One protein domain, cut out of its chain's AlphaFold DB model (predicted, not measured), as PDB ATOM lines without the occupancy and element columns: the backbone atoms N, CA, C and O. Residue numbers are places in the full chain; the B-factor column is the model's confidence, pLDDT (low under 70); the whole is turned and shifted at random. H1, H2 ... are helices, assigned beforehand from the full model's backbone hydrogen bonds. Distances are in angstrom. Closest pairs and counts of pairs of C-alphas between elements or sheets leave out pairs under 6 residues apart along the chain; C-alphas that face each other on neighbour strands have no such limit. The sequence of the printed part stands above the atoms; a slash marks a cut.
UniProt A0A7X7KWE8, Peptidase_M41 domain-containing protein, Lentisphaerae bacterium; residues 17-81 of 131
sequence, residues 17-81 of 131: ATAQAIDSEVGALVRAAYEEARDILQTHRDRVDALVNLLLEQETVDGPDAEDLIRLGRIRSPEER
ATOM      1  N   ALA A  17      91.767 143.926  80.701       84.88
ATOM      2  CA  ALA A  17      92.281 144.299  82.015       84.88
ATOM      3  C   ALA A  17      91.184 144.848  82.950       84.88
ATOM      4  O   ALA A  17      91.165 144.535  84.139       84.88
ATOM      5  N   THR A  18      90.254 145.651  82.424       87.62
ATOM      6  CA  THR A  18      89.115 146.176  83.192       87.62
ATOM      7  C   THR A  18      88.137 145.064  83.560       87.62
ATOM      8  O   THR A  18      87.703 145.002  84.706       87.62
ATOM      9  N   ALA A  19      87.821 144.166  82.625       89.50
ATOM     10  CA  ALA A  19      86.952 143.021  82.887       89.50
ATOM     11  C   ALA A  19      87.540 142.104  83.973       89.50
ATOM     12  O   ALA A  19      86.855 141.763  84.934       89.50
ATOM     13  N   GLN A  20      88.841 141.807  83.892       91.12
ATOM     14  CA  GLN A  20      89.536 141.003  84.896       91.12
ATOM     15  C   GLN A  20      89.525 141.654  86.289       91.12
ATOM     16  O   GLN A  20      89.360 140.960  87.295       91.12
ATOM     17  N   ALA A  21      89.688 142.979  86.364       94.19
ATOM     18  CA  ALA A  21      89.607 143.708  87.627       94.19
ATOM     19  C   ALA A  21      88.203 143.617  88.248       94.19
ATOM     20  O   ALA A  21      88.080 143.377  89.448       94.19
ATOM     21  N   ILE A  22      87.151 143.743  87.432       94.00
ATOM     22  CA  ILE A  22      85.759 143.618  87.886       94.00
ATOM     23  C   ILE A  22      85.497 142.213  88.434       94.00
ATOM     24  O   ILE A  22      85.009 142.084  89.555       94.00
ATOM     25  N   ASP A  23      85.859 141.166  87.692       94.62
ATOM     26  CA  ASP A  23      85.628 139.782  88.123       94.62
ATOM     27  C   ASP A  23      86.353 139.461  89.438       94.62
ATOM     28  O   ASP A  23      85.808 138.775  90.308       94.62
ATOM     29  N   SER A  24      87.567 139.994  89.613       95.94
ATOM     30  CA  SER A  24      88.329 139.849  90.854       95.94
ATOM     31  C   SER A  24      87.607 140.479  92.048       95.94
ATOM     32  O   SER A  24      87.476 139.837  93.092       95.94
ATOM     33  N   GLU A  25      87.107 141.707  91.901       97.56
ATOM     34  CA  GLU A  25      86.387 142.410  92.970       97.56
ATOM     35  C   GLU A  25      85.037 141.762  93.288       97.56
ATOM     36  O   GLU A  25      84.688 141.584  94.455       97.56
ATOM     37  N   VAL A  26      84.299 141.316  92.267       97.81
ATOM     38  CA  VAL A  26      83.053 140.561  92.467       97.81
ATOM     39  C   VAL A  26      83.334 139.276  93.245       97.81
ATOM     40  O   VAL A  26      82.642 138.972  94.218       97.81
ATOM     41  N   GLY A  27      84.382 138.538  92.870       97.75
ATOM     42  CA  GLY A  27      84.796 137.333  93.583       97.75
ATOM     43  C   GLY A  27      85.200 137.607  95.035       97.75
ATOM     44  O   GLY A  27      84.858 136.822  95.924       97.75
ATOM     45  N   ALA A  28      85.900 138.713  95.292       98.12
ATOM     46  CA  ALA A  28      86.270 139.133  96.640       98.12
ATOM     47  C   ALA A  28      85.038 139.468  97.495       98.12
ATOM     48  O   ALA A  28      84.931 138.982  98.621       98.12
ATOM     49  N   LEU A  29      84.078 140.214  96.943       98.31
ATOM     50  CA  LEU A  29      82.845 140.595  97.630       98.31
ATOM     51  C   LEU A  29      82.000 139.374  98.000       98.31
ATOM     52  O   LEU A  29      81.555 139.248  99.140       98.31
ATOM     53  N   VAL A  30      81.820 138.438  97.063       98.25
ATOM     54  CA  VAL A  30      81.063 137.202  97.319       98.25
ATOM     55  C   VAL A  30      81.743 136.358  98.394       98.25
ATOM     56  O   VAL A  30      81.065 135.817  99.269       98.25
ATOM     57  N   ARG A  31      83.078 136.255  98.366       98.12
ATOM     58  CA  ARG A  31      83.826 135.514  99.389       98.12
ATOM     59  C   ARG A  31      83.676 136.152 100.767       98.12
ATOM     60  O   ARG A  31      83.398 135.430 101.717       98.12
ATOM     61  N   ALA A  32      83.799 137.474 100.862       98.38
ATOM     62  CA  ALA A  32      83.627 138.194 102.120       98.38
ATOM     63  C   ALA A  32      82.216 137.996 102.699       98.38
ATOM     64  O   ALA A  32      82.077 137.637 103.864       98.38
ATOM     65  N   ALA A  33      81.175 138.124 101.869       98.25
ATOM     66  CA  ALA A  33      79.795 137.893 102.294       98.25
ATOM     67  C   ALA A  33      79.555 136.442 102.752       98.25
ATOM     68  O   ALA A  33      78.824 136.199 103.712       98.25
ATOM     69  N   TYR A  34      80.178 135.464 102.084       98.31
ATOM     70  CA  TYR A  34      80.113 134.062 102.498       98.31
ATOM     71  C   TYR A  34      80.775 133.832 103.860       98.31
ATOM     72  O   TYR A  34      80.206 133.144 104.706       98.31
ATOM     73  N   GLU A  35      81.971 134.386 104.068       98.44
ATOM     74  CA  GLU A  35      82.698 134.277 105.335       98.44
ATOM     75  C   GLU A  35      81.909 134.922 106.476       98.44
ATOM     76  O   GLU A  35      81.693 134.276 107.497       98.44
ATOM     77  N   GLU A  36      81.368 136.122 106.264       98.25
ATOM     78  CA  GLU A  36      80.507 136.802 107.234       98.25
ATOM     79  C   GLU A  36      79.268 135.964 107.582       98.25
ATOM     80  O   GLU A  36      78.991 135.711 108.756       98.25
ATOM     81  N   ALA A  37      78.545 135.464 106.577       97.44
ATOM     82  CA  ALA A  37      77.372 134.624 106.805       97.44
ATOM     83  C   ALA A  37      77.728 133.339 107.569       97.44
ATOM     84  O   ALA A  37      77.017 132.935 108.494       97.44
ATOM     85  N   ARG A  38      78.845 132.696 107.212       97.69
ATOM     86  CA  ARG A  38      79.347 131.501 107.894       97.69
ATOM     87  C   ARG A  38      79.678 131.799 109.352       97.69
ATOM     88  O   ARG A  38      79.294 131.015 110.218       97.69
ATOM     89  N   ASP A  39      80.345 132.911 109.624       98.00
ATOM     90  CA  ASP A  39      80.740 133.298 110.973       98.00
ATOM     91  C   ASP A  39      79.525 133.644 111.838       98.00
ATOM     92  O   ASP A  39      79.459 133.211 112.989       98.00
ATOM     93  N   ILE A  40      78.510 134.317 111.286       96.25
ATOM     94  CA  ILE A  40      77.233 134.566 111.974       96.25
ATOM     95  C   ILE A  40      76.563 133.238 112.361       96.25
ATOM     96  O   ILE A  40      76.173 133.044 113.515       96.25
ATOM     97  N   LEU A  41      76.467 132.293 111.419       94.62
ATOM     98  CA  LEU A  41      75.854 130.985 111.663       94.62
ATOM     99  C   LEU A  41      76.642 130.140 112.674       94.62
ATOM    100  O   LEU A  41      76.043 129.411 113.463       94.62
ATOM    101  N   GLN A  42      77.973 130.222 112.664       95.88
ATOM    102  CA  GLN A  42      78.827 129.520 113.624       95.88
ATOM    103  C   GLN A  42      78.764 130.145 115.017       95.88
ATOM    104  O   GLN A  42      78.672 129.423 116.007       95.88
ATOM    105  N   THR A  43      78.751 131.473 115.103       96.06
ATOM    106  CA  THR A  43      78.660 132.213 116.370       96.06
ATOM    107  C   THR A  43      77.343 131.934 117.092       96.06
ATOM    108  O   THR A  43      77.303 131.859 118.318       96.06
ATOM    109  N   HIS A  44      76.260 131.738 116.341       94.06
ATOM    110  CA  HIS A  44      74.926 131.470 116.882       94.06
ATOM    111  C   HIS A  44      74.485 130.014 116.712       94.06
ATOM    112  O   HIS A  44      73.284 129.737 116.662       94.06
ATOM    113  N   ARG A  45      75.443 129.079 116.651       93.62
ATOM    114  CA  ARG A  45      75.184 127.665 116.363       93.62
ATOM    115  C   ARG A  45      74.120 127.049 117.271       93.62
ATOM    116  O   ARG A  45      73.212 126.406 116.761       93.62
ATOM    117  N   ASP A  46      74.169 127.337 118.569       92.69
ATOM    118  CA  ASP A  46      73.205 126.809 119.544       92.69
ATOM    119  C   ASP A  46      71.757 127.217 119.221       92.69
ATOM    120  O   ASP A  46      70.831 126.420 119.355       92.69
ATOM    121  N   ARG A  47      71.547 128.456 118.751       92.38
ATOM    122  CA  ARG A  47      70.215 128.968 118.381       92.38
ATOM    123  C   ARG A  47      69.720 128.345 117.081       92.38
ATOM    124  O   ARG A  47      68.538 128.040 116.955       92.38
ATOM    125  N   VAL A  48      70.629 128.137 116.127       92.94
ATOM    126  CA  VAL A  48      70.329 127.437 114.872       92.94
ATOM    127  C   VAL A  48      69.955 125.985 115.156       92.94
ATOM    128  O   VAL A  48      68.943 125.517 114.647       92.94
ATOM    129  N   ASP A  49      70.713 125.288 116.001       93.88
ATOM    130  CA  ASP A  49      70.424 123.900 116.364       93.88
ATOM    131  C   ASP A  49      69.088 123.788 117.126       93.88
ATOM    132  O   ASP A  49      68.310 122.869 116.867       93.88
ATOM    133  N   ALA A  50      68.752 124.757 117.985       92.44
ATOM    134  CA  ALA A  50      67.431 124.832 118.612       92.44
ATOM    135  C   ALA A  50      66.298 124.997 117.580       92.44
ATOM    136  O   ALA A  50      65.286 124.304 117.669       92.44
ATOM    137  N   LEU A  51      66.477 125.869 116.580       92.81
ATOM    138  CA  LEU A  51      65.493 126.067 115.511       92.81
ATOM    139  C   LEU A  51      65.329 124.809 114.653       92.81
ATOM    140  O   LEU A  51      64.212 124.446 114.298       92.81
ATOM    141  N   VAL A  52      66.433 124.126 114.346       93.69
ATOM    142  CA  VAL A  52      66.420 122.864 113.598       93.69
ATOM    143  C   VAL A  52      65.662 121.788 114.369       93.69
ATOM    144  O   VAL A  52      64.808 121.129 113.786       93.69
ATOM    145  N   ASN A  53      65.921 121.629 115.668       93.38
ATOM    146  CA  ASN A  53      65.199 120.656 116.491       93.38
ATOM    147  C   ASN A  53      63.694 120.948 116.520       93.38
ATOM    148  O   ASN A  53      62.891 120.040 116.345       93.38
ATOM    149  N   LEU A  54      63.314 122.221 116.644       92.19
ATOM    150  CA  LEU A  54      61.913 122.628 116.607       92.19
ATOM    151  C   LEU A  54      61.245 122.305 115.260       92.19
ATOM    152  O   LEU A  54      60.124 121.802 115.226       92.19
ATOM    153  N   LEU A  55      61.942 122.548 114.145       93.50
ATOM    154  CA  LEU A  55      61.461 122.202 112.803       93.50
ATOM    155  C   LEU A  55      61.359 120.687 112.586       93.50
ATOM    156  O   LEU A  55      60.475 120.240 111.863       93.50
ATOM    157  N   LEU A  56      62.225 119.888 113.216       94.19
ATOM    158  CA  LEU A  56      62.106 118.427 113.187       94.19
ATOM    159  C   LEU A  56      60.863 117.931 113.938       94.19
ATOM    160  O   LEU A  56      60.311 116.896 113.568       94.19
ATOM    161  N   GLU A  57      60.423 118.647 114.973       92.06
ATOM    162  CA  GLU A  57      59.235 118.299 115.760       92.06
ATOM    163  C   GLU A  57      57.925 118.758 115.105       92.06
ATOM    164  O   GLU A  57      56.955 118.001 115.097       92.06
ATOM    165  N   GLN A  58      57.881 119.987 114.576       90.75
ATOM    166  CA  GLN A  58      56.639 120.638 114.131       90.75
ATOM    167  C   GLN A  58      56.536 120.865 112.614       90.75
ATOM    168  O   GLN A  58      55.493 121.326 112.156       90.75
ATOM    169  N   GLU A  59      57.572 120.534 111.830       91.50
ATOM    170  CA  GLU A  59      57.704 120.731 110.368       91.50
ATOM    171  C   GLU A  59      57.683 122.201 109.904       91.50
ATOM    172  O   GLU A  59      58.410 122.583 108.989       91.50
ATOM    173  N   THR A  60      56.889 123.050 110.555       91.88
ATOM    174  CA  THR A  60      56.750 124.485 110.314       91.88
ATOM    175  C   THR A  60      56.874 125.238 111.637       91.88
ATOM    176  O   THR A  60      56.420 124.767 112.676       91.88
ATOM    177  N   VAL A  61      57.495 126.416 111.598       90.94
ATOM    178  CA  VAL A  61      57.631 127.325 112.743       90.94
ATOM    179  C   VAL A  61      57.120 128.697 112.323       90.94
ATOM    180  O   VAL A  61      57.463 129.179 111.241       90.94
ATOM    181  N   ASP A  62      56.313 129.326 113.173       91.44
ATOM    182  CA  ASP A  62      55.793 130.666 112.923       91.44
ATOM    183  C   ASP A  62      56.907 131.723 112.991       91.44
ATOM    184  O   ASP A  62      57.834 131.645 113.799       91.44
ATOM    185  N   GLY A  63      56.812 132.756 112.147       89.12
ATOM    186  CA  GLY A  63      57.819 133.824 112.057       89.12
ATOM    187  C   GLY A  63      58.194 134.467 113.406       89.12
ATOM    188  O   GLY A  63      59.387 134.576 113.693       89.12
ATOM    189  N   PRO A  64      57.221 134.838 114.266       90.75
ATOM    190  CA  PRO A  64      57.501 135.383 115.597       90.75
ATOM    191  C   PRO A  64      58.229 134.402 116.527       90.75
ATOM    192  O   PRO A  64      59.078 134.814 117.315       90.75
ATOM    193  N   ASP A  65      57.930 133.103 116.432       88.06
ATOM    194  CA  ASP A  65      58.587 132.057 117.225       88.06
ATOM    195  C   ASP A  65      60.047 131.891 116.807       88.06
ATOM    196  O   ASP A  65      60.939 131.840 117.656       88.06
ATOM    197  N   ALA A  66      60.303 131.871 115.497       89.19
ATOM    198  CA  ALA A  66      61.655 131.815 114.957       89.19
ATOM    199  C   ALA A  66      62.470 133.065 115.335       89.19
ATOM    200  O   ALA A  66      63.633 132.956 115.725       89.19
ATOM    201  N   GLU A  67      61.865 134.253 115.264       90.31
ATOM    202  CA  GLU A  67      62.512 135.514 115.636       90.31
ATOM    203  C   GLU A  67      62.865 135.556 117.129       90.31
ATOM    204  O   GLU A  67      63.986 135.930 117.491       90.31
ATOM    205  N   ASP A  68      61.952 135.111 117.992       91.31
ATOM    206  CA  ASP A  68      62.195 134.993 119.429       91.31
ATOM    207  C   ASP A  68      63.328 134.003 119.722       91.31
ATOM    208  O   ASP A  68      64.238 134.305 120.499       91.31
ATOM    209  N   LEU A  69      63.348 132.854 119.047       90.00
ATOM    210  CA  LEU A  69      64.397 131.857 119.226       90.00
ATOM    211  C   LEU A  69      65.773 132.379 118.780       90.00
ATOM    212  O   LEU A  69      66.771 132.181 119.476       90.00
ATOM    213  N   ILE A  70      65.837 133.114 117.667       88.94
ATOM    214  CA  ILE A  70      67.084 133.703 117.162       88.94
ATOM    215  C   ILE A  70      67.563 134.860 118.048       88.94
ATOM    216  O   ILE A  70      68.769 134.993 118.272       88.94
ATOM    217  N   ARG A  71      66.665 135.706 118.569       88.19
ATOM    218  CA  ARG A  71      67.041 136.881 119.376       88.19
ATOM    219  C   ARG A  71      67.281 136.554 120.842       88.19
ATOM    220  O   ARG A  71      68.279 136.989 121.412       88.19
ATOM    221  N   LEU A  72      66.362 135.811 121.444       85.81
ATOM    222  CA  LEU A  72      66.289 135.573 122.885       85.81
ATOM    223  C   LEU A  72      66.791 134.178 123.275       85.81
ATOM    224  O   LEU A  72      67.028 133.933 124.455       85.81
ATOM    225  N   GLY A  73      66.949 133.260 122.315       84.00
ATOM    226  CA  GLY A  73      67.295 131.861 122.589       84.00
ATOM    227  C   GLY A  73      66.141 131.045 123.181       84.00
ATOM    228  O   GLY A  73      66.347 129.895 123.558       84.00
ATOM    229  N   ARG A  74      64.938 131.625 123.278       85.62
ATOM    230  CA  ARG A  74      63.711 130.973 123.751       85.62
ATOM    231  C   ARG A  74      62.492 131.599 123.084       85.62
ATOM    232  O   ARG A  74      62.513 132.789 122.780       85.62
ATOM    233  N   ILE A  75      61.427 130.820 122.927       85.06
ATOM    234  CA  ILE A  75      60.128 131.323 122.467       85.06
ATOM    235  C   ILE A  75      59.431 132.009 123.646       85.06
ATOM    236  O   ILE A  75      59.417 131.470 124.757       85.06
ATOM    237  N   ARG A  76      58.894 133.213 123.423       84.25
ATOM    238  CA  ARG A  76      58.097 133.923 124.432       84.25
ATOM    239  C   ARG A  76      56.703 133.318 124.546       84.25
ATOM    240  O   ARG A  76      56.110 132.907 123.551       84.25
ATOM    241  N   SER A  77      56.170 133.306 125.759       80.94
ATOM    242  CA  SER A  77      54.782 132.919 126.011       80.94
ATOM    243  C   SER A  77      53.826 133.941 125.376       80.94
ATOM    244  O   SER A  77      54.208 135.105 125.230       80.94
ATOM    245  N   PRO A  78      52.579 133.567 125.037       77.62
ATOM    246  CA  PRO A  78      51.609 134.502 124.459       77.62
ATOM    247  C   PRO A  78      51.412 135.773 125.299       77.62
ATOM    248  O   PRO A  78      51.375 136.868 124.751       77.62
ATOM    249  N   GLU A  79      51.406 135.634 126.626       76.31
ATOM    250  CA  GLU A  79      51.288 136.737 127.593       76.31
ATOM    251  C   GLU A  79      52.508 137.684 127.582       76.31
ATOM    252  O   GLU A  79      52.373 138.871 127.841       76.31
ATOM    253  N   GLU A  80      53.708 137.189 127.245       76.19
ATOM    254  CA  GLU A  80      54.936 138.003 127.122       76.19
ATOM    255  C   GLU A  80      55.011 138.751 125.770       76.19
ATOM    256  O   GLU A  80      55.921 139.558 125.545       76.19
ATOM    257  N   ARG A  81      54.117 138.423 124.828       74.12
ATOM    258  CA  ARG A  81      54.048 139.028 123.490       74.12
ATOM    259  C   ARG A  81      52.979 140.090 123.367       74.12
ATOM    260  O   ARG A  81      53.107 140.918 122.468       74.12
TER     261      ARG A  81
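This is residues 17 to 81 of the 131 residues of the protein "Peptidase_M41 domain-containing protein" of Lentisphaerae bacterium (UniProt A0A7X7KWE8). One long straight helix, H1, sticks out as an arm from a small head, in which H2 and H3 are folded back on each other as a helical hairpin. From the end of H3 a loop, residues 73 to 77, leads out to the one-turn helix H4, which is apart from the other three helices and holds Glu 79, whose C-alpha is the farthest from that of Ala 17 at the tip of the arm. The printed part has 65 residues with four named helices, in the order H1, H2, H3, H4 along the chain, and no named strand; its class is all helix. The whole is extended, with a radius of gyration of the C-alphas of 18.2 A. It spans 61 by 23 by 20 A along its three main axes, and the arm H1 makes most of the length.

H1, residues 17 to 43, is the longest helix and measures 38.9 A from first to last C-alpha. It begins at C-alpha 17, at (92.281, 144.299, 82.015), and ends at C-alpha 43, at (78.660, 132.213, 116.370). H2 holds residues 45 to 58 and measures 20.0 A. H3 holds residues 63 to 72 and measures 13.9 A from first to last C-alpha. H4, residues 78 to 81, measures 5.2 A and ends at C-alpha 81, at (54.048, 139.028, 123.490).

Residues 17 to 43, which belong to H1, stand free. H1 and H2 are close but not clearly touching: their closest C-alphas, those of Leu 41 and Val 48, are 7.3 A apart. Their lines are about perpendicular, at 73 degrees. H2 and H3 touch, and their closest C-alphas, those of Arg 47 and Ile 70, are 5.8 A apart. H2 touches H3 with residues 47 to 51 alone. The two run opposite ways at a shallow tilt of 31 degrees and form a hairpin. H1 is apart from H3 and from H4. H4 is also apart from H2 and from H3. In H1, H2 and H3 every O i to N i+4 pair is within hydrogen-bond range; H4, with four residues, is too short for such a pair, and its one O i to N i+3 pair is within range.

The two C-alphas farthest apart, those of Ala 17 and Glu 79, are 61.8 A apart, and the outline is a rod. Without the free stretch, the body has 38 residues and spans 25 by 21 by 12 A, with a radius of gyration of 9.6 A. The printed part has no cut. The links from H1 to H2, from H2 to H3 and from H3 to H4 are tight, and no link is long. The mean pLDDT of the printed part is 91.7, and no printed residue is under 70; the mean of H4 is 76.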